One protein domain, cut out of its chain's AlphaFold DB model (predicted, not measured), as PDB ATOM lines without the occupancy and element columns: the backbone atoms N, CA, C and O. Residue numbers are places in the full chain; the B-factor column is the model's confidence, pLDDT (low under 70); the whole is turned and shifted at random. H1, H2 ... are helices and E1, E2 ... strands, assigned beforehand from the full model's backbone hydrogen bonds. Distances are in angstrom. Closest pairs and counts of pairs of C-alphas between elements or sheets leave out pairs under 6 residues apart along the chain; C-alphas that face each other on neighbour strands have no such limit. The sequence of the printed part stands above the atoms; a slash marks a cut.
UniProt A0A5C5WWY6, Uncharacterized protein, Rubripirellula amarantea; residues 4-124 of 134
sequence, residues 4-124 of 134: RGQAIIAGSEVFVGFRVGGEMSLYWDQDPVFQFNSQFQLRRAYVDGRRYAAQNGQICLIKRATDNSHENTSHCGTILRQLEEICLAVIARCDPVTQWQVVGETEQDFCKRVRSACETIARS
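This is residues 4 to 124 of the 134 residues of an uncharacterized protein of Rubripirellula amarantea (UniProt A0A5C5WWY6). A long, twisted sheet of eight strands forms a wall, and two helices, H1 and H2, cover one face of it, running opposite ways. H1 spans that face from E7 to E1, H2 crosses the strands at the E8 end, and the link of residues 62 to 75 swings out beyond the E7 edge. The printed part has 121 residues, with named elements in the order E1 E2 E3 E4 E5 E6 E7 H1 E8 H2, of mixed class and in two layers, helices on one face of a sheet. The sheet's order is E7 E6 E5 E4 E3 E2 E1 E8, all antiparallel. The whole is compact, with a radius of gyration of the C-alphas of 15.0 A, yet elongated, spanning 50 by 29 by 24 A.

E1, residues 4 to 9, and E2, residues 12 to 18, form a hairpin, with N 7 and O 14 2.9 A apart, within hydrogen-bond range. E3, residues 24 to 28, forms a hairpin with E2, with N 25 and O 17 at 2.8 A. E4, residues 33 to 36, does so with E3, N 34 and O 26 at 2.8 A. E5, residues 42 to 47, follows with E4, N 46 and O 33 at 2.8 A. E6, residues 50 to 55, follows with E5, N 52 and O 45 at 2.8 A. E7, residues 58 to 61, forms a hairpin with E6, N 60 and O 53 at 2.8 A, and E1 to E7 are a meander, each strand the antiparallel neighbour of the one before. H1, residues 76 to 93, is on the sheet; its closest C-alphas to E7 are Cys 76 and Ile 59, 5.6 A apart, and to E1 Arg 93 and Ile 9, 7.1 A. E8, residues 101 to 103, is an edge strand like E7 and the antiparallel neighbour of E1, with N 6 and O 101 at 2.9 A. H2, residues 107 to 123, is on the same face as H1, at a height over the sheet of 9.9 A, and runs across the strands, at 88 degrees to E3 on the local plane. H1 touches H2 with residues 83 to 91 alone, at a shallow tilt of 30 degrees; the closest C-alphas are Glu 84 and Ala 122, 4.9 A apart. In H1 and H2 every O i to N i+4 pair is within hydrogen-bond range.

E1 begins at C-alpha 4, (168.346, 133.804, 110.319). E2, the longest strand by residues, measures 19.9 A from first to last C-alpha. H1 measures 25.8 A, from C-alpha 76 at (161.554, 159.771, 112.096). H2 measures 23.8 A and ends at C-alpha 123, (155.867, 148.840, 122.054).

The C-alphas of Asn 68 and Pro 96, the two farthest apart, are 50.9 A apart. The printed part has no cut; the link E7 to H1, 14 residues, is long. The mean pLDDT of the printed part is 88.0, and residues 64 to 74 and 96 to 98 are under 70.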
ATOM      1  N   ARG A   4     169.221 133.123 111.280       95.19
ATOM      2  CA  ARG A   4     168.346 133.804 110.319       95.19
ATOM      3  C   ARG A   4     167.118 132.979 109.987       95.19
ATOM      4  O   ARG A   4     167.182 131.755 110.006       95.19
ATOM      5  N   GLY A   5     166.056 133.664 109.599       95.94
ATOM      6  CA  GLY A   5     164.865 133.061 109.031       95.94
ATOM      7  C   GLY A   5     164.331 133.875 107.865       95.94
ATOM      8  O   GLY A   5     164.535 135.089 107.795       95.94
ATOM      9  N   GLN A   6     163.658 133.182 106.957       96.50
ATOM     10  CA  GLN A   6     163.023 133.734 105.767       96.50
ATOM     11  C   GLN A   6     161.579 133.241 105.668       96.50
ATOM     12  O   GLN A   6     161.318 132.063 105.903       96.50
ATOM     13  N   ALA A   7     160.649 134.114 105.298       95.44
ATOM     14  CA  ALA A   7     159.260 133.761 105.021       95.44
ATOM     15  C   ALA A   7     158.673 134.696 103.959       95.44
ATOM     16  O   ALA A   7     159.146 135.811 103.776       95.44
ATOM     17  N   ILE A   8     157.605 134.271 103.289       95.06
ATOM     18  CA  ILE A   8     156.805 135.172 102.448       95.06
ATOM     19  C   ILE A   8     155.742 135.822 103.329       95.06
ATOM     20  O   ILE A   8     154.979 135.099 103.941       95.06
ATOM     21  N   ILE A   9     155.621 137.143 103.413       93.50
ATOM     22  CA  ILE A   9     154.563 137.819 104.186       93.50
ATOM     23  C   ILE A   9     153.847 138.800 103.264       93.50
ATOM     24  O   ILE A   9     154.488 139.638 102.647       93.50
ATOM     25  N   ALA A  10     152.523 138.666 103.131       90.62
ATOM     26  CA  ALA A  10     151.711 139.475 102.212       90.62
ATOM     27  C   ALA A  10     152.248 139.524 100.759       90.62
ATOM     28  O   ALA A  10     152.084 140.519 100.064       90.62
ATOM     29  N   GLY A  11     152.892 138.444 100.296       92.56
ATOM     30  CA  GLY A  11     153.497 138.360  98.960       92.56
ATOM     31  C   GLY A  11     154.926 138.906  98.859       92.56
ATOM     32  O   GLY A  11     155.558 138.712  97.827       92.56
ATOM     33  N   SER A  12     155.458 139.519  99.918       94.88
ATOM     34  CA  SER A  12     156.837 140.012  99.987       94.88
ATOM     35  C   SER A  12     157.764 138.999 100.649       94.88
ATOM     36  O   SER A  12     157.378 138.304 101.588       94.88
ATOM     37  N   GLU A  13     159.007 138.930 100.188       96.00
ATOM     38  CA  GLU A  13     160.032 138.094 100.805       96.00
ATOM     39  C   GLU A  13     160.617 138.785 102.041       96.00
ATOM     40  O   GLU A  13     161.199 139.856 101.944       96.00
ATOM     41  N   VAL A  14     160.463 138.191 103.222       96.69
ATOM     42  CA  VAL A  14     160.898 138.786 104.488       96.69
ATOM     43  C   VAL A  14     162.031 137.976 105.086       96.69
ATOM     44  O   VAL A  14     161.892 136.774 105.311       96.69
ATOM     45  N   PHE A  15     163.131 138.652 105.413       96.94
ATOM     46  CA  PHE A  15     164.258 138.061 106.126       96.94
ATOM     47  C   PHE A  15     164.440 138.715 107.484       96.94
ATOM     48  O   PHE A  15     164.497 139.939 107.602       96.94
ATOM     49  N   VAL A  16     164.638 137.892 108.507       97.06
ATOM     50  CA  VAL A  16     165.038 138.348 109.835       97.06
ATOM     51  C   VAL A  16     166.319 137.636 110.235       97.06
ATOM     52  O   VAL A  16     166.417 136.414 110.157       97.06
ATOM     53  N   GLY A  17     167.320 138.403 110.653       96.19
ATOM     54  CA  GLY A  17     168.616 137.883 111.073       96.19
ATOM     55  C   GLY A  17     169.027 138.410 112.437       96.19
ATOM     56  O   GLY A  17     168.823 139.584 112.731       96.19
ATOM     57  N   PHE A  18     169.665 137.555 113.229       95.25
ATOM     58  CA  PHE A  18     170.311 137.899 114.487       95.25
ATOM     59  C   PHE A  18     171.804 137.590 114.412       95.25
ATOM     60  O   PHE A  18     172.240 136.511 113.989       95.25
ATOM     61  N   ARG A  19     172.609 138.552 114.849       92.06
ATOM     62  CA  ARG A  19     174.045 138.373 115.052       92.06
ATOM     63  C   ARG A  19     174.312 137.756 116.420       92.06
ATOM     64  O   ARG A  19     173.481 137.823 117.319       92.06
ATOM     65  N   VAL A  20     175.518 137.212 116.595       88.19
ATOM     66  CA  VAL A  20     175.971 136.648 117.882       88.19
ATOM     67  C   VAL A  20     175.917 137.691 119.007       88.19
ATOM     68  O   VAL A  20     175.612 137.341 120.139       88.19
ATOM     69  N   GLY A  21     176.147 138.972 118.689       86.00
ATOM     70  CA  GLY A  21     176.042 140.081 119.639       86.00
ATOM     71  C   GLY A  21     174.610 140.487 120.001       86.00
ATOM     72  O   GLY A  21     174.437 141.364 120.839       86.00
ATOM     73  N   GLY A  22     173.591 139.867 119.397       89.19
ATOM     74  CA  GLY A  22     172.177 140.172 119.613       89.19
ATOM     75  C   GLY A  22     171.605 141.227 118.666       89.19
ATOM     76  O   GLY A  22     170.409 141.498 118.726       89.19
ATOM     77  N   GLU A  23     172.409 141.823 117.779       93.62
ATOM     78  CA  GLU A  23     171.883 142.776 116.800       93.62
ATOM     79  C   GLU A  23     170.941 142.091 115.816       93.62
ATOM     80  O   GLU A  23     171.255 141.032 115.265       93.62
ATOM     81  N   MET A  24     169.815 142.744 115.556       95.44
ATOM     82  CA  MET A  24     168.798 142.264 114.635       95.44
ATOM     83  C   MET A  24     168.861 143.027 113.309       95.44
ATOM     84  O   MET A  24     169.238 144.201 113.245       95.44
ATOM     85  N   SER A  25     168.485 142.367 112.223       96.62
ATOM     86  CA  SER A  25     168.185 143.007 110.941       96.62
ATOM     87  C   SER A  25     166.894 142.436 110.375       96.62
ATOM     88  O   SER A  25     166.670 141.231 110.477       96.62
ATOM     89  N   LEU A  26     166.075 143.299 109.782       97.00
ATOM     90  CA  LEU A  26     164.810 142.961 109.143       97.00
ATOM     91  C   LEU A  26     164.840 143.510 107.718       97.00
ATOM     92  O   LEU A  26     165.055 144.704 107.528       97.00
ATOM     93  N   TYR A  27     164.643 142.635 106.740       97.50
ATOM     94  CA  TYR A  27     164.518 142.980 105.329       97.50
ATOM     95  C   TYR A  27     163.102 142.641 104.894       97.50
ATOM     96  O   TYR A  27     162.648 141.520 105.130       97.50
ATOM     97  N   TRP A  28     162.420 143.605 104.293       96.50
ATOM     98  CA  TRP A  28     161.126 143.416 103.668       96.50
ATOM     99  C   TRP A  28     161.300 143.625 102.169       96.50
ATOM    100  O   TRP A  28     161.419 144.753 101.700       96.50
ATOM    101  N   ASP A  29     161.388 142.520 101.437       94.44
ATOM    102  CA  ASP A  29     161.831 142.483 100.046       94.44
ATOM    103  C   ASP A  29     163.176 143.233  99.892       94.44
ATOM    104  O   ASP A  29     164.108 143.023 100.679       94.44
ATOM    105  N   GLN A  30     163.289 144.133  98.916       91.69
ATOM    106  CA  GLN A  30     164.451 145.008  98.738       91.69
ATOM    107  C   GLN A  30     164.374 146.298  99.575       91.69
ATOM    108  O   GLN A  30     165.409 146.911  99.854       91.69
ATOM    109  N   ASP A  31     163.165 146.724  99.945       93.06
ATOM    110  CA  ASP A  31     162.861 147.983 100.627       93.06
ATOM    111  C   ASP A  31     161.482 147.861 101.318       93.06
ATOM    112  O   ASP A  31     160.498 147.575 100.627       93.06
ATOM    113  N   PRO A  32     161.370 148.069 102.647       95.94
ATOM    114  CA  PRO A  32     162.385 148.625 103.551       95.94
ATOM    115  C   PRO A  32     163.329 147.618 104.228       95.94
ATOM    116  O   PRO A  32     163.054 146.427 104.377       95.94
ATOM    117  N   VAL A  33     164.451 148.142 104.733       96.62
ATOM    118  CA  VAL A  33     165.422 147.413 105.568       96.62
ATOM    119  C   VAL A  33     165.651 148.152 106.880       96.62
ATOM    120  O   VAL A  33     165.978 149.337 106.876       96.62
ATOM    121  N   PHE A  34     165.597 147.440 108.004       96.69
ATOM    122  CA  PHE A  34     165.859 147.977 109.339       96.69
ATOM    123  C   PHE A  34     166.981 147.213 110.036       96.69
ATOM    124  O   PHE A  34     167.050 145.985 109.993       96.69
ATOM    125  N   GLN A  35     167.876 147.943 110.701       96.00
ATOM    126  CA  GLN A  35     169.001 147.376 111.443       96.00
ATOM    127  C   GLN A  35     169.040 147.942 112.857       96.00
ATOM    128  O   GLN A  35     168.999 149.161 113.047       96.00
ATOM    129  N   PHE A  36     169.198 147.057 113.836       95.38
ATOM    130  CA  PHE A  36     169.116 147.373 115.258       95.38
ATOM    131  C   PHE A  36     170.445 147.097 115.978       95.38
ATOM    132  O   PHE A  36     171.294 146.365 115.468       95.38
ATOM    133  N   ASN A  37     170.661 147.678 117.163       93.81
ATOM    134  CA  ASN A  37     171.634 147.119 118.118       93.81
ATOM    135  C   ASN A  37     171.036 145.930 118.883       93.81
ATOM    136  O   ASN A  37     169.898 145.523 118.659       93.81
ATOM    137  N   SER A  38     171.826 145.392 119.808       92.06
ATOM    138  CA  SER A  38     171.429 144.346 120.743       92.06
ATOM    139  C   SER A  38     170.391 144.784 121.780       92.06
ATOM    140  O   SER A  38     169.825 143.938 122.460       92.06
ATOM    141  N   GLN A  39     170.105 146.085 121.880       92.00
ATOM    142  CA  GLN A  39     169.011 146.649 122.677       92.00
ATOM    143  C   GLN A  39     167.753 146.928 121.834       92.00
ATOM    144  O   GLN A  39     166.856 147.622 122.300       92.00
ATOM    145  N   PHE A  40     167.691 146.432 120.592       93.94
ATOM    146  CA  PHE A  40     166.584 146.655 119.653       93.94
ATOM    147  C   PHE A  40     166.292 148.128 119.324       93.94
ATOM    148  O   PHE A  40     165.206 148.475 118.869       93.94
ATOM    149  N   GLN A  41     167.287 149.000 119.483       93.31
ATOM    150  CA  GLN A  41     167.206 150.391 119.058       93.31
ATOM    151  C   GLN A  41     167.592 150.493 117.583       93.31
ATOM    152  O   GLN A  41     168.618 149.944 117.160       93.31
ATOM    153  N   LEU A  42     166.799 151.221 116.802       94.00
ATOM    154  CA  LEU A  42     167.041 151.426 115.380       94.00
ATOM    155  C   LEU A  42     168.360 152.184 115.178       94.00
ATOM    156  O   LEU A  42     168.575 153.254 115.745       94.00
ATOM    157  N   ARG A  43     169.256 151.628 114.360       93.00
ATOM    158  CA  ARG A  43     170.570 152.210 114.033       93.00
ATOM    159  C   ARG A  43     170.668 152.681 112.600       93.00
ATOM    160  O   ARG A  43     171.347 153.671 112.333       93.00
ATOM    161  N   ARG A  44     170.068 151.937 111.676       93.44
ATOM    162  CA  ARG A  44     170.053 152.257 110.250       93.44
ATOM    163  C   ARG A  44     168.741 151.793 109.650       93.44
ATOM    164  O   ARG A  44     168.221 150.753 110.049       93.44
ATOM    165  N   ALA A  45     168.266 152.550 108.677       94.38
ATOM    166  CA  ALA A  45     167.128 152.171 107.863       94.38
ATOM    167  C   ALA A  45     167.442 152.436 106.388       94.38
ATOM    168  O   ALA A  45     168.187 153.364 106.062       94.38
ATOM    169  N   TYR A  46     166.894 151.620 105.501       94.19
ATOM    170  CA  TYR A  46     166.774 151.920 104.083       94.19
ATOM    171  C   TYR A  46     165.290 151.910 103.762       94.19
ATOM    172  O   TYR A  46     164.652 150.886 103.976       94.19
ATOM    173  N   VAL A  47     164.757 153.066 103.381       92.88
ATOM    174  CA  VAL A  47     163.324 153.272 103.154       92.88
ATOM    175  C   VAL A  47     163.163 154.211 101.968       92.88
ATOM    176  O   VAL A  47     163.818 155.259 101.938       92.88
ATOM    177  N   ASP A  48     162.319 153.854 101.007       90.81
ATOM    178  CA  ASP A  48     162.017 154.643  99.805       90.81
ATOM    179  C   ASP A  48     163.277 155.040  99.016       90.81
ATOM    180  O   ASP A  48     163.485 156.198  98.635       90.81
ATOM    181  N   GLY A  49     164.198 154.093  98.831       90.62
ATOM    182  CA  GLY A  49     165.452 154.331  98.118       90.62
ATOM    183  C   GLY A  49     166.486 155.164  98.889       90.62
ATOM    184  O   GLY A  49     167.561 155.482  98.366       90.62
ATOM    185  N   ARG A  50     166.194 155.546 100.137       91.06
ATOM    186  CA  ARG A  50     167.013 156.455 100.946       91.06
ATOM    187  C   ARG A  50     167.641 155.734 102.127       91.06
ATOM    188  O   ARG A  50     167.017 154.908 102.781       91.06
ATOM    189  N   ARG A  51     168.897 156.073 102.435       91.50
ATOM    190  CA  ARG A  51     169.628 155.526 103.589       91.50
ATOM    191  C   ARG A  51     169.544 156.475 104.765       91.50
ATOM    192  O   ARG A  51     169.905 157.639 104.635       91.50
ATOM    193  N   TYR A  52     169.194 155.944 105.921       91.12
ATOM    194  CA  TYR A  52     169.134 156.675 107.170       91.12
ATOM    195  C   TYR A  52     170.048 156.036 108.217       91.12
ATOM    196  O   TYR A  52     170.244 154.816 108.235       91.12
ATOM    197  N   ALA A  53     170.613 156.854 109.099       90.81
ATOM    198  CA  ALA A  53     171.377 156.408 110.256       90.81
ATOM    199  C   ALA A  53     170.938 157.149 111.512       90.81
ATOM    200  O   ALA A  53     170.539 158.310 111.468       90.81
ATOM    201  N   ALA A  54     171.052 156.454 112.632       89.94
ATOM    202  CA  ALA A  54     170.828 157.013 113.943       89.94
ATOM    203  C   ALA A  54     171.923 158.031 114.290       89.94
ATOM    204  O   ALA A  54     173.118 157.744 114.168       89.94
ATOM    205  N   GLN A  55     171.498 159.207 114.736       86.06
ATOM    206  CA  GLN A  55     172.340 160.287 115.223       86.06
ATOM    207  C   GLN A  55     171.600 160.992 116.360       86.06
ATOM    208  O   GLN A  55     170.499 161.500 116.163       86.06
ATOM    209  N   ASN A  56     172.193 161.014 117.557       83.62
ATOM    210  CA  ASN A  56     171.640 161.680 118.740       83.62
ATOM    211  C   ASN A  56     170.188 161.268 119.067       83.62
ATOM    212  O   ASN A  56     169.374 162.103 119.450       83.62
ATOM    213  N   GLY A  57     169.846 159.985 118.894       85.50
ATOM    214  CA  GLY A  57     168.503 159.468 119.190       85.50
ATOM    215  C   GLY A  57     167.448 159.809 118.133       85.50
ATOM    216  O   GLY A  57     166.257 159.641 118.377       85.50
ATOM    217  N   GLN A  58     167.868 160.274 116.956       85.94
ATOM    218  CA  GLN A  58     167.007 160.525 115.802       85.94
ATOM    219  C   GLN A  58     167.526 159.775 114.581       85.94
ATOM    220  O   GLN A  58     168.721 159.497 114.480       85.94
ATOM    221  N   ILE A  59     166.637 159.424 113.652       87.50
ATOM    222  CA  ILE A  59     167.040 158.822 112.382       87.50
ATOM    223  C   ILE A  59     167.207 159.930 111.330       87.50
ATOM    224  O   ILE A  59     166.267 160.657 111.005       87.50
ATOM    225  N   CYS A  60     168.424 160.075 110.816       86.94
ATOM    226  CA  CYS A  60     168.816 161.145 109.906       86.94
ATOM    227  C   CYS A  60     169.167 160.580 108.530       86.94
ATOM    228  O   CYS A  60     169.784 159.519 108.423       86.94
ATOM    229  N   LEU A  61     168.790 161.296 107.470       87.88
ATOM    230  CA  LEU A  61     169.128 160.935 106.094       87.88
ATOM    231  C   LEU A  61     170.646 161.038 105.872       87.88
ATOM    232  O   LEU A  61     171.255 162.071 106.144       87.88
ATOM    233  N   ILE A  62     171.260 159.989 105.327       85.44
ATOM    234  CA  ILE A  62     172.673 159.982 104.941       85.44
ATOM    235  C   ILE A  62     172.774 160.442 103.483       85.44
ATOM    236  O   ILE A  62     172.583 159.644 102.562       85.44
ATOM    237  N   LYS A  63     173.104 161.716 103.253       72.88
ATOM    238  CA  LYS A  63     173.475 162.201 101.914       72.88
ATOM    239  C   LYS A  63     174.919 161.792 101.591       72.88
ATOM    240  O   LYS A  63     175.791 161.780 102.458       72.88
ATOM    241  N   ARG A  64     175.180 161.408 100.338       63.62
ATOM    242  CA  ARG A  64     176.546 161.155  99.848       63.62
ATOM    243  C   ARG A  64     177.234 162.520  99.702       63.62
ATOM    244  O   ARG A  64     176.602 163.452  99.223       63.62
ATOM    245  N   ALA A  65     178.502 162.630 100.100       57.09
ATOM    246  CA  ALA A  65     179.254 163.889 100.236       57.09
ATOM    247  C   ALA A  65     179.467 164.720  98.942       57.09
ATOM    248  O   ALA A  65     180.287 165.629  98.930       57.09
ATOM    249  N   THR A  66     178.764 164.419  97.851       55.19
ATOM    250  CA  THR A  66     178.779 165.195  96.604       55.19
ATOM    251  C   THR A  66     177.655 166.229  96.510       55.19
ATOM    252  O   THR A  66     177.749 167.108  95.663       55.19
ATOM    253  N   ASP A  67     176.643 166.183  97.384       49.22
ATOM    254  CA  ASP A  67     175.573 167.188  97.433       49.22
ATOM    255  C   ASP A  67     175.699 168.067  98.682       49.22
ATOM    256  O   ASP A  67     175.369 167.655  99.793       49.22
ATOM    257  N   ASN A  68     176.130 169.316  98.488       44.53
ATOM    258  CA  ASN A  68     176.263 170.365  99.513       44.53
ATOM    259  C   ASN A  68     174.914 170.888 100.070       44.53
ATOM    260  O   ASN A  68     174.843 171.993 100.605       44.53
ATOM    261  N   SER A  69     173.822 170.126  99.961       45.88
ATOM    262  CA  SER A  69     172.506 170.522 100.474       45.88
ATOM    263  C   SER A  69     172.226 169.870 101.833       45.88
ATOM    264  O   SER A  69     171.769 168.728 101.928       45.88
ATOM    265  N   HIS A  70     172.468 170.611 102.915       47.19
ATOM    266  CA  HIS A  70     172.023 170.239 104.260       47.19
ATOM    267  C   HIS A  70     170.493 170.358 104.362       47.19
ATOM    268  O   HIS A  70     169.972 171.362 104.833       47.19
ATOM    269  N   GLU A  71     169.753 169.334 103.939       49.66
ATOM    270  CA  GLU A  71     168.350 169.192 104.348       49.66
ATOM    271  C   GLU A  71     168.294 168.258 105.550       49.66
ATOM    272  O   GLU A  71     168.335 167.034 105.420       49.66
ATOM    273  N   ASN A  72     168.201 168.858 106.733       52.66
ATOM    274  CA  ASN A  72     167.847 168.167 107.967       52.66
ATOM    275  C   ASN A  72     166.329 167.941 108.006       52.66
ATOM    276  O   ASN A  72     165.624 168.498 108.843       52.66
ATOM    277  N   THR A  73     165.802 167.129 107.091       58.69
ATOM    278  CA  THR A  73     164.408 166.687 107.197       58.69
ATOM    279  C   THR A  73     164.384 165.405 108.023       58.69
ATOM    280  O   THR A  73     164.800 164.339 107.563       58.69
ATOM    281  N   SER A  74     163.936 165.514 109.275       63.72
ATOM    282  CA  SER A  74     163.703 164.358 110.144       63.72
ATOM    283  C   SER A  74     162.518 163.554 109.606       63.72
ATOM    284  O   SER A  74     161.384 164.018 109.638       63.72
ATOM    285  N   HIS A  75     162.780 162.343 109.107       71.94
ATOM    286  CA  HIS A  75     161.752 161.401 108.626       71.94
ATOM    287  C   HIS A  75     161.340 160.399 109.722       71.94
ATOM    288  O   HIS A  75     160.788 159.337 109.437       71.94
ATOM    289  N   CYS A  76     161.636 160.717 110.986       78.94
ATOM    290  CA  CYS A  76     161.554 159.771 112.096       78.94
ATOM    291  C   CYS A  76     160.145 159.189 112.274       78.94
ATOM    292  O   CYS A  76     159.998 157.975 112.348       78.94
ATOM    293  N   GLY A  77     159.100 160.023 112.250       83.75
ATOM    294  CA  GLY A  77     157.722 159.563 112.462       83.75
ATOM    295  C   GLY A  77     157.255 158.521 111.441       83.75
ATOM    296  O   GLY A  77     156.733 157.479 111.824       83.75
ATOM    297  N   THR A  78     157.486 158.764 110.148       88.62
ATOM    298  CA  THR A  78     157.057 157.848 109.077       88.62
ATOM    299  C   THR A  78     157.823 156.527 109.121       88.62
ATOM    300  O   THR A  78     157.211 155.468 109.032       88.62
ATOM    301  N   ILE A  79     159.143 156.581 109.330       91.19
ATOM    302  CA  ILE A  79     159.998 155.385 109.396       91.19
ATOM    303  C   ILE A  79     159.619 154.510 110.594       91.19
ATOM    304  O   ILE A  79     159.535 153.292 110.458       91.19
ATOM    305  N   LEU A  80     159.376 155.111 111.764       90.75
ATOM    306  CA  LEU A  80     158.997 154.355 112.958       90.75
ATOM    307  C   LEU A  80     157.598 153.743 112.832       90.75
ATOM    308  O   LEU A  80     157.404 152.609 113.259       90.75
ATOM    309  N   ARG A  81     156.654 154.445 112.197       91.38
ATOM    310  CA  ARG A  81     155.322 153.899 111.916       91.38
ATOM    311  C   ARG A  81     155.381 152.703 110.965       91.38
ATOM    312  O   ARG A  81     154.789 151.669 111.248       91.38
ATOM    313  N   GLN A  82     156.119 152.821 109.862       92.81
ATOM    314  CA  GLN A  82     156.286 151.712 108.919       92.81
ATOM    315  C   GLN A  82     156.978 150.511 109.580       92.81
ATOM    316  O   GLN A  82     156.612 149.362 109.334       92.81
ATOM    317  N   LEU A  83     157.958 150.767 110.450       94.38
ATOM    318  CA  LEU A  83     158.599 149.732 111.253       94.38
ATOM    319  C   LEU A  83     157.600 149.018 112.177       94.38
ATOM    320  O   LEU A  83     157.617 147.791 112.249       94.38
ATOM    321  N   GLU A  84     156.735 149.758 112.868       94.50
ATOM    322  CA  GLU A  84     155.699 149.187 113.732       94.50
ATOM    323  C   GLU A  84     154.765 148.255 112.944       94.50
ATOM    324  O   GLU A  84     154.571 147.102 113.333       94.50
ATOM    325  N   GLU A  85     154.261 148.714 111.794       93.81
ATOM    326  CA  GLU A  85     153.390 147.932 110.905       93.81
ATOM    327  C   GLU A  85     154.064 146.620 110.458       93.81
ATOM    328  O   GLU A  85     153.466 145.540 110.516       93.81
ATOM    329  N   ILE A  86     155.346 146.689 110.094       94.94
ATOM    330  CA  ILE A  86     156.143 145.521 109.708       94.94
ATOM    331  C   ILE A  86     156.368 144.567 110.885       94.94
ATOM    332  O   ILE A  86     156.231 143.353 110.724       94.94
ATOM    333  N   CYS A  87     156.679 145.083 112.077       95.56
ATOM    334  CA  CYS A  87     156.825 144.262 113.277       95.56
ATOM    335  C   CYS A  87     155.534 143.498 113.590       95.56
ATOM    336  O   CYS A  87     155.600 142.306 113.885       95.56
ATOM    337  N   LEU A  88     154.369 144.138 113.468       94.44
ATOM    338  CA  LEU A  88     153.075 143.480 113.666       94.44
ATOM    339  C   LEU A  88     152.827 142.368 112.636       94.44
ATOM    340  O   LEU A  88     152.419 141.267 113.009       94.44
ATOM    341  N   ALA A  89     153.130 142.609 111.358       94.19
ATOM    342  CA  ALA A  89     152.997 141.595 110.312       94.19
ATOM    343  C   ALA A  89     153.928 140.389 110.544       94.19
ATOM    344  O   ALA A  89     153.532 139.235 110.357       94.19
ATOM    345  N   VAL A  90     155.156 140.644 111.003       94.44
ATOM    346  CA  VAL A  90     156.122 139.603 111.370       94.44
ATOM    347  C   VAL A  90     155.654 138.804 112.591       94.44
ATOM    348  O   VAL A  90     155.725 137.576 112.567       94.44
ATOM    349  N   ILE A  91     155.120 139.463 113.627       94.12
ATOM    350  CA  ILE A  91     154.543 138.796 114.808       94.12
ATOM    351  C   ILE A  91     153.398 137.865 114.397       94.12
ATOM    352  O   ILE A  91     153.371 136.710 114.828       94.12
ATOM    353  N   ALA A  92     152.489 138.344 113.543       92.44
ATOM    354  CA  ALA A  92     151.362 137.556 113.050       92.44
ATOM    355  C   ALA A  92     151.829 136.315 112.274       92.44
ATOM    356  O   ALA A  92     151.269 135.235 112.433       92.44
ATOM    357  N   ARG A  93     152.911 136.426 111.490       92.75
ATOM    358  CA  ARG A  93     153.507 135.294 110.762       92.75
ATOM    359  C   ARG A  93     154.147 134.239 111.684       92.75
ATOM    360  O   ARG A  93     154.414 133.122 111.242       92.75
ATOM    361  N   CYS A  94     154.401 134.551 112.951       91.31
ATOM    362  CA  CYS A  94     154.913 133.595 113.933       91.31
ATOM    363  C   CYS A  94     153.808 132.764 114.630       91.31
ATOM    364  O   CYS A  94     154.135 132.007 115.548       91.31
ATOM    365  N   ASP A  95     152.529 132.898 114.253       82.31
ATOM    366  CA  ASP A  95     151.376 132.254 114.910       82.31
ATOM    367  C   ASP A  95     150.387 131.610 113.906       82.31
ATOM    368  O   ASP A  95     150.094 132.205 112.871       82.31
ATOM    369  N   PRO A  96     149.786 130.438 114.185       67.94
ATOM    370  CA  PRO A  96     150.380 129.214 114.728       67.94
ATOM    371  C   PRO A  96     150.944 128.299 113.620       67.94
ATOM    372  O   PRO A  96     151.640 127.330 113.916       67.94
ATOM    373  N   VAL A  97     150.658 128.593 112.344       67.81
ATOM    374  CA  VAL A  97     151.196 127.868 111.180       67.81
ATOM    375  C   VAL A  97     152.407 128.635 110.670       67.81
ATOM    376  O   VAL A  97     152.306 129.520 109.819       67.81
ATOM    377  N   THR A  98     153.566 128.333 111.240       67.62
ATOM    378  CA  THR A  98     154.823 128.956 110.839       67.62
ATOM    379  C   THR A  98     155.304 128.325 109.524       67.62
ATOM    380  O   THR A  98     155.126 127.133 109.286       67.62
ATOM    381  N   GLN A  99     155.839 129.147 108.620       85.69
ATOM    382  CA  GLN A  99     156.484 128.697 107.375       85.69
ATOM    383  C   GLN A  99     157.818 129.426 107.191       85.69
ATOM    384  O   GLN A  99     158.148 129.903 106.102       85.69
ATOM    385  N   TRP A 100     158.541 129.607 108.288       93.69
ATOM    386  CA  TRP A 100     159.861 130.204 108.265       93.69
ATOM    387  C   TRP A 100     160.889 129.149 107.877       93.69
ATOM    388  O   TRP A 100     161.037 128.115 108.522       93.69
ATOM    389  N   GLN A 101     161.672 129.446 106.850       94.38
ATOM    390  CA  GLN A 101     162.889 128.707 106.557       94.38
ATOM    391  C   GLN A 101     163.999 129.255 107.451       94.38
ATOM    392  O   GLN A 101     164.446 130.386 107.257       94.38
ATOM    393  N   VAL A 102     164.415 128.480 108.454       95.06
ATOM    394  CA  VAL A 102     165.338 128.931 109.508       95.06
ATOM    395  C   VAL A 102     166.691 128.234 109.406       95.06
ATOM    396  O   VAL A 102     166.791 127.046 109.112       95.06
ATOM    397  N   VAL A 103     167.755 128.987 109.685       94.56
ATOM    398  CA  VAL A 103     169.121 128.488 109.847       94.56
ATOM    399  C   VAL A 103     169.656 128.950 111.198       94.56
ATOM    400  O   VAL A 103     169.679 130.147 111.479       94.56
ATOM    401  N   GLY A 104     170.154 128.008 112.002       93.12
ATOM    402  CA  GLY A 104     170.848 128.277 113.266       93.12
ATOM    403  C   GLY A 104     170.077 127.886 114.530       93.12
ATOM    404  O   GLY A 104     170.719 127.673 115.552       93.12
ATOM    405  N   GLU A 105     168.751 127.736 114.467       92.56
ATOM    406  CA  GLU A 105     167.924 127.174 115.548       92.56
ATOM    407  C   GLU A 105     166.635 126.542 114.983       92.56
ATOM    408  O   GLU A 105     166.458 126.483 113.763       92.56
ATOM    409  N   THR A 106     165.762 126.024 115.852       92.94
ATOM    410  CA  THR A 106     164.461 125.488 115.428       92.94
ATOM    411  C   THR A 106     163.534 126.612 114.967       92.94
ATOM    412  O   THR A 106     163.622 127.746 115.439       92.94
ATOM    413  N   GLU A 107     162.593 126.303 114.076       93.12
ATOM    414  CA  GLU A 107     161.594 127.279 113.629       93.12
ATOM    415  C   GLU A 107     160.782 127.865 114.795       93.12
ATOM    416  O   GLU A 107     160.520 129.068 114.844       93.12
ATOM    417  N   GLN A 108     160.434 127.027 115.774       91.75
ATOM    418  CA  GLN A 108     159.667 127.436 116.944       91.75
ATOM    419  C   GLN A 108     160.445 128.422 117.827       91.75
ATOM    420  O   GLN A 108     159.882 129.424 118.273       91.75
ATOM    421  N   ASP A 109     161.726 128.156 118.086       93.44
ATOM    422  CA  ASP A 109     162.557 129.035 118.914       93.44
ATOM    423  C   ASP A 109     162.874 130.345 118.194       93.44
ATOM    424  O   ASP A 109     162.801 131.416 118.803       93.44
ATOM    425  N   PHE A 110     163.081 130.277 116.878       94.44
ATOM    426  CA  PHE A 110     163.196 131.456 116.032       94.44
ATOM    427  C   PHE A 110     161.944 132.326 116.090       94.44
ATOM    428  O   PHE A 110     162.043 133.524 116.351       94.44
ATOM    429  N   CYS A 111     160.756 131.739 115.944       94.56
ATOM    430  CA  CYS A 111     159.500 132.480 116.040       94.56
ATOM    431  C   CYS A 111     159.305 133.128 117.417       94.56
ATOM    432  O   CYS A 111     158.882 134.282 117.490       94.56
ATOM    433  N   LYS A 112     159.656 132.441 118.515       93.81
ATOM    434  CA  LYS A 112     159.632 133.035 119.866       93.81
ATOM    435  C   LYS A 112     160.571 134.239 119.967       93.81
ATOM    436  O   LYS A 112     160.176 135.278 120.495       93.81
ATOM    437  N   ARG A 113     161.797 134.114 119.448       94.31
ATOM    438  CA  ARG A 113     162.804 135.183 119.468       94.31
ATOM    439  C   ARG A 113     162.370 136.388 118.641       94.31
ATOM    440  O   ARG A 113     162.426 137.514 119.130       94.31
ATOM    441  N   VAL A 114     161.928 136.154 117.406       95.00
ATOM    442  CA  VAL A 114     161.447 137.198 116.494       95.00
ATOM    443  C   VAL A 114     160.245 137.920 117.083       95.00
ATOM    444  O   VAL A 114     160.245 139.150 117.102       95.00
ATOM    445  N   ARG A 115     159.265 137.181 117.619       94.75
ATOM    446  CA  ARG A 115     158.105 137.762 118.302       94.75
ATOM    447  C   ARG A 115     158.541 138.667 119.451       94.75
ATOM    448  O   ARG A 115     158.166 139.832 119.461       94.75
ATOM    449  N   SER A 116     159.384 138.174 120.358       94.75
ATOM    450  CA  SER A 116     159.852 138.959 121.507       94.75
ATOM    451  C   SER A 116     160.584 140.242 121.085       94.75
ATOM    452  O   SER A 116     160.356 141.311 121.659       94.75
ATOM    453  N   ALA A 117     161.427 140.163 120.050       94.38
ATOM    454  CA  ALA A 117     162.127 141.326 119.514       94.38
ATOM    455  C   ALA A 117     161.149 142.333 118.883       94.38
ATOM    456  O   ALA A 117     161.184 143.516 119.217       94.38
ATOM    457  N   CYS A 118     160.234 141.871 118.027       95.44
ATOM    458  CA  CYS A 118     159.254 142.729 117.362       95.44
ATOM    459  C   CYS A 118     158.261 143.359 118.347       95.44
ATOM    460  O   CYS A 118     157.913 144.520 118.181       95.44
ATOM    461  N   GLU A 119     157.842 142.647 119.397       94.50
ATOM    462  CA  GLU A 119     156.999 143.200 120.466       94.50
ATOM    463  C   GLU A 119     157.719 144.305 121.243       94.50
ATOM    464  O   GLU A 119     157.110 145.313 121.604       94.50
ATOM    465  N   THR A 120     159.023 144.136 121.482       93.25
ATOM    466  CA  THR A 120     159.855 145.160 122.126       93.25
ATOM    467  C   THR A 120     159.948 146.407 121.249       93.25
ATOM    468  O   THR A 120     159.736 147.519 121.733       93.25
ATOM    469  N   ILE A 121     160.204 146.217 119.950       93.31
ATOM    470  CA  ILE A 121     160.322 147.299 118.966       93.31
ATOM    471  C   ILE A 121     158.989 148.035 118.793       93.31
ATOM    472  O   ILE A 121     158.968 149.259 118.863       93.31
ATOM    473  N   ALA A 122     157.881 147.314 118.605       90.62
ATOM    474  CA  ALA A 122     156.564 147.906 118.368       90.62
ATOM    475  C   ALA A 122     156.028 148.657 119.598       90.62
ATOM    476  O   ALA A 122     155.378 149.686 119.459       90.62
ATOM    477  N   ARG A 123     156.325 148.185 120.818       88.31
ATOM    478  CA  ARG A 123     155.867 148.840 122.054       88.31
ATOM    479  C   ARG A 123     156.562 150.176 122.313       88.31
ATOM    480  O   ARG A 123     155.952 151.079 122.878       88.31
ATOM    481  N   SER A 124     157.852 150.273 121.995       84.12
ATOM    482  CA  SER A 124     158.654 151.473 122.243       84.12
ATOM    483  C   SER A 124     159.772 151.587 121.204       84.12
ATOM    484  O   SER A 124     160.931 151.254 121.489       84.12
TER     485      SER A 124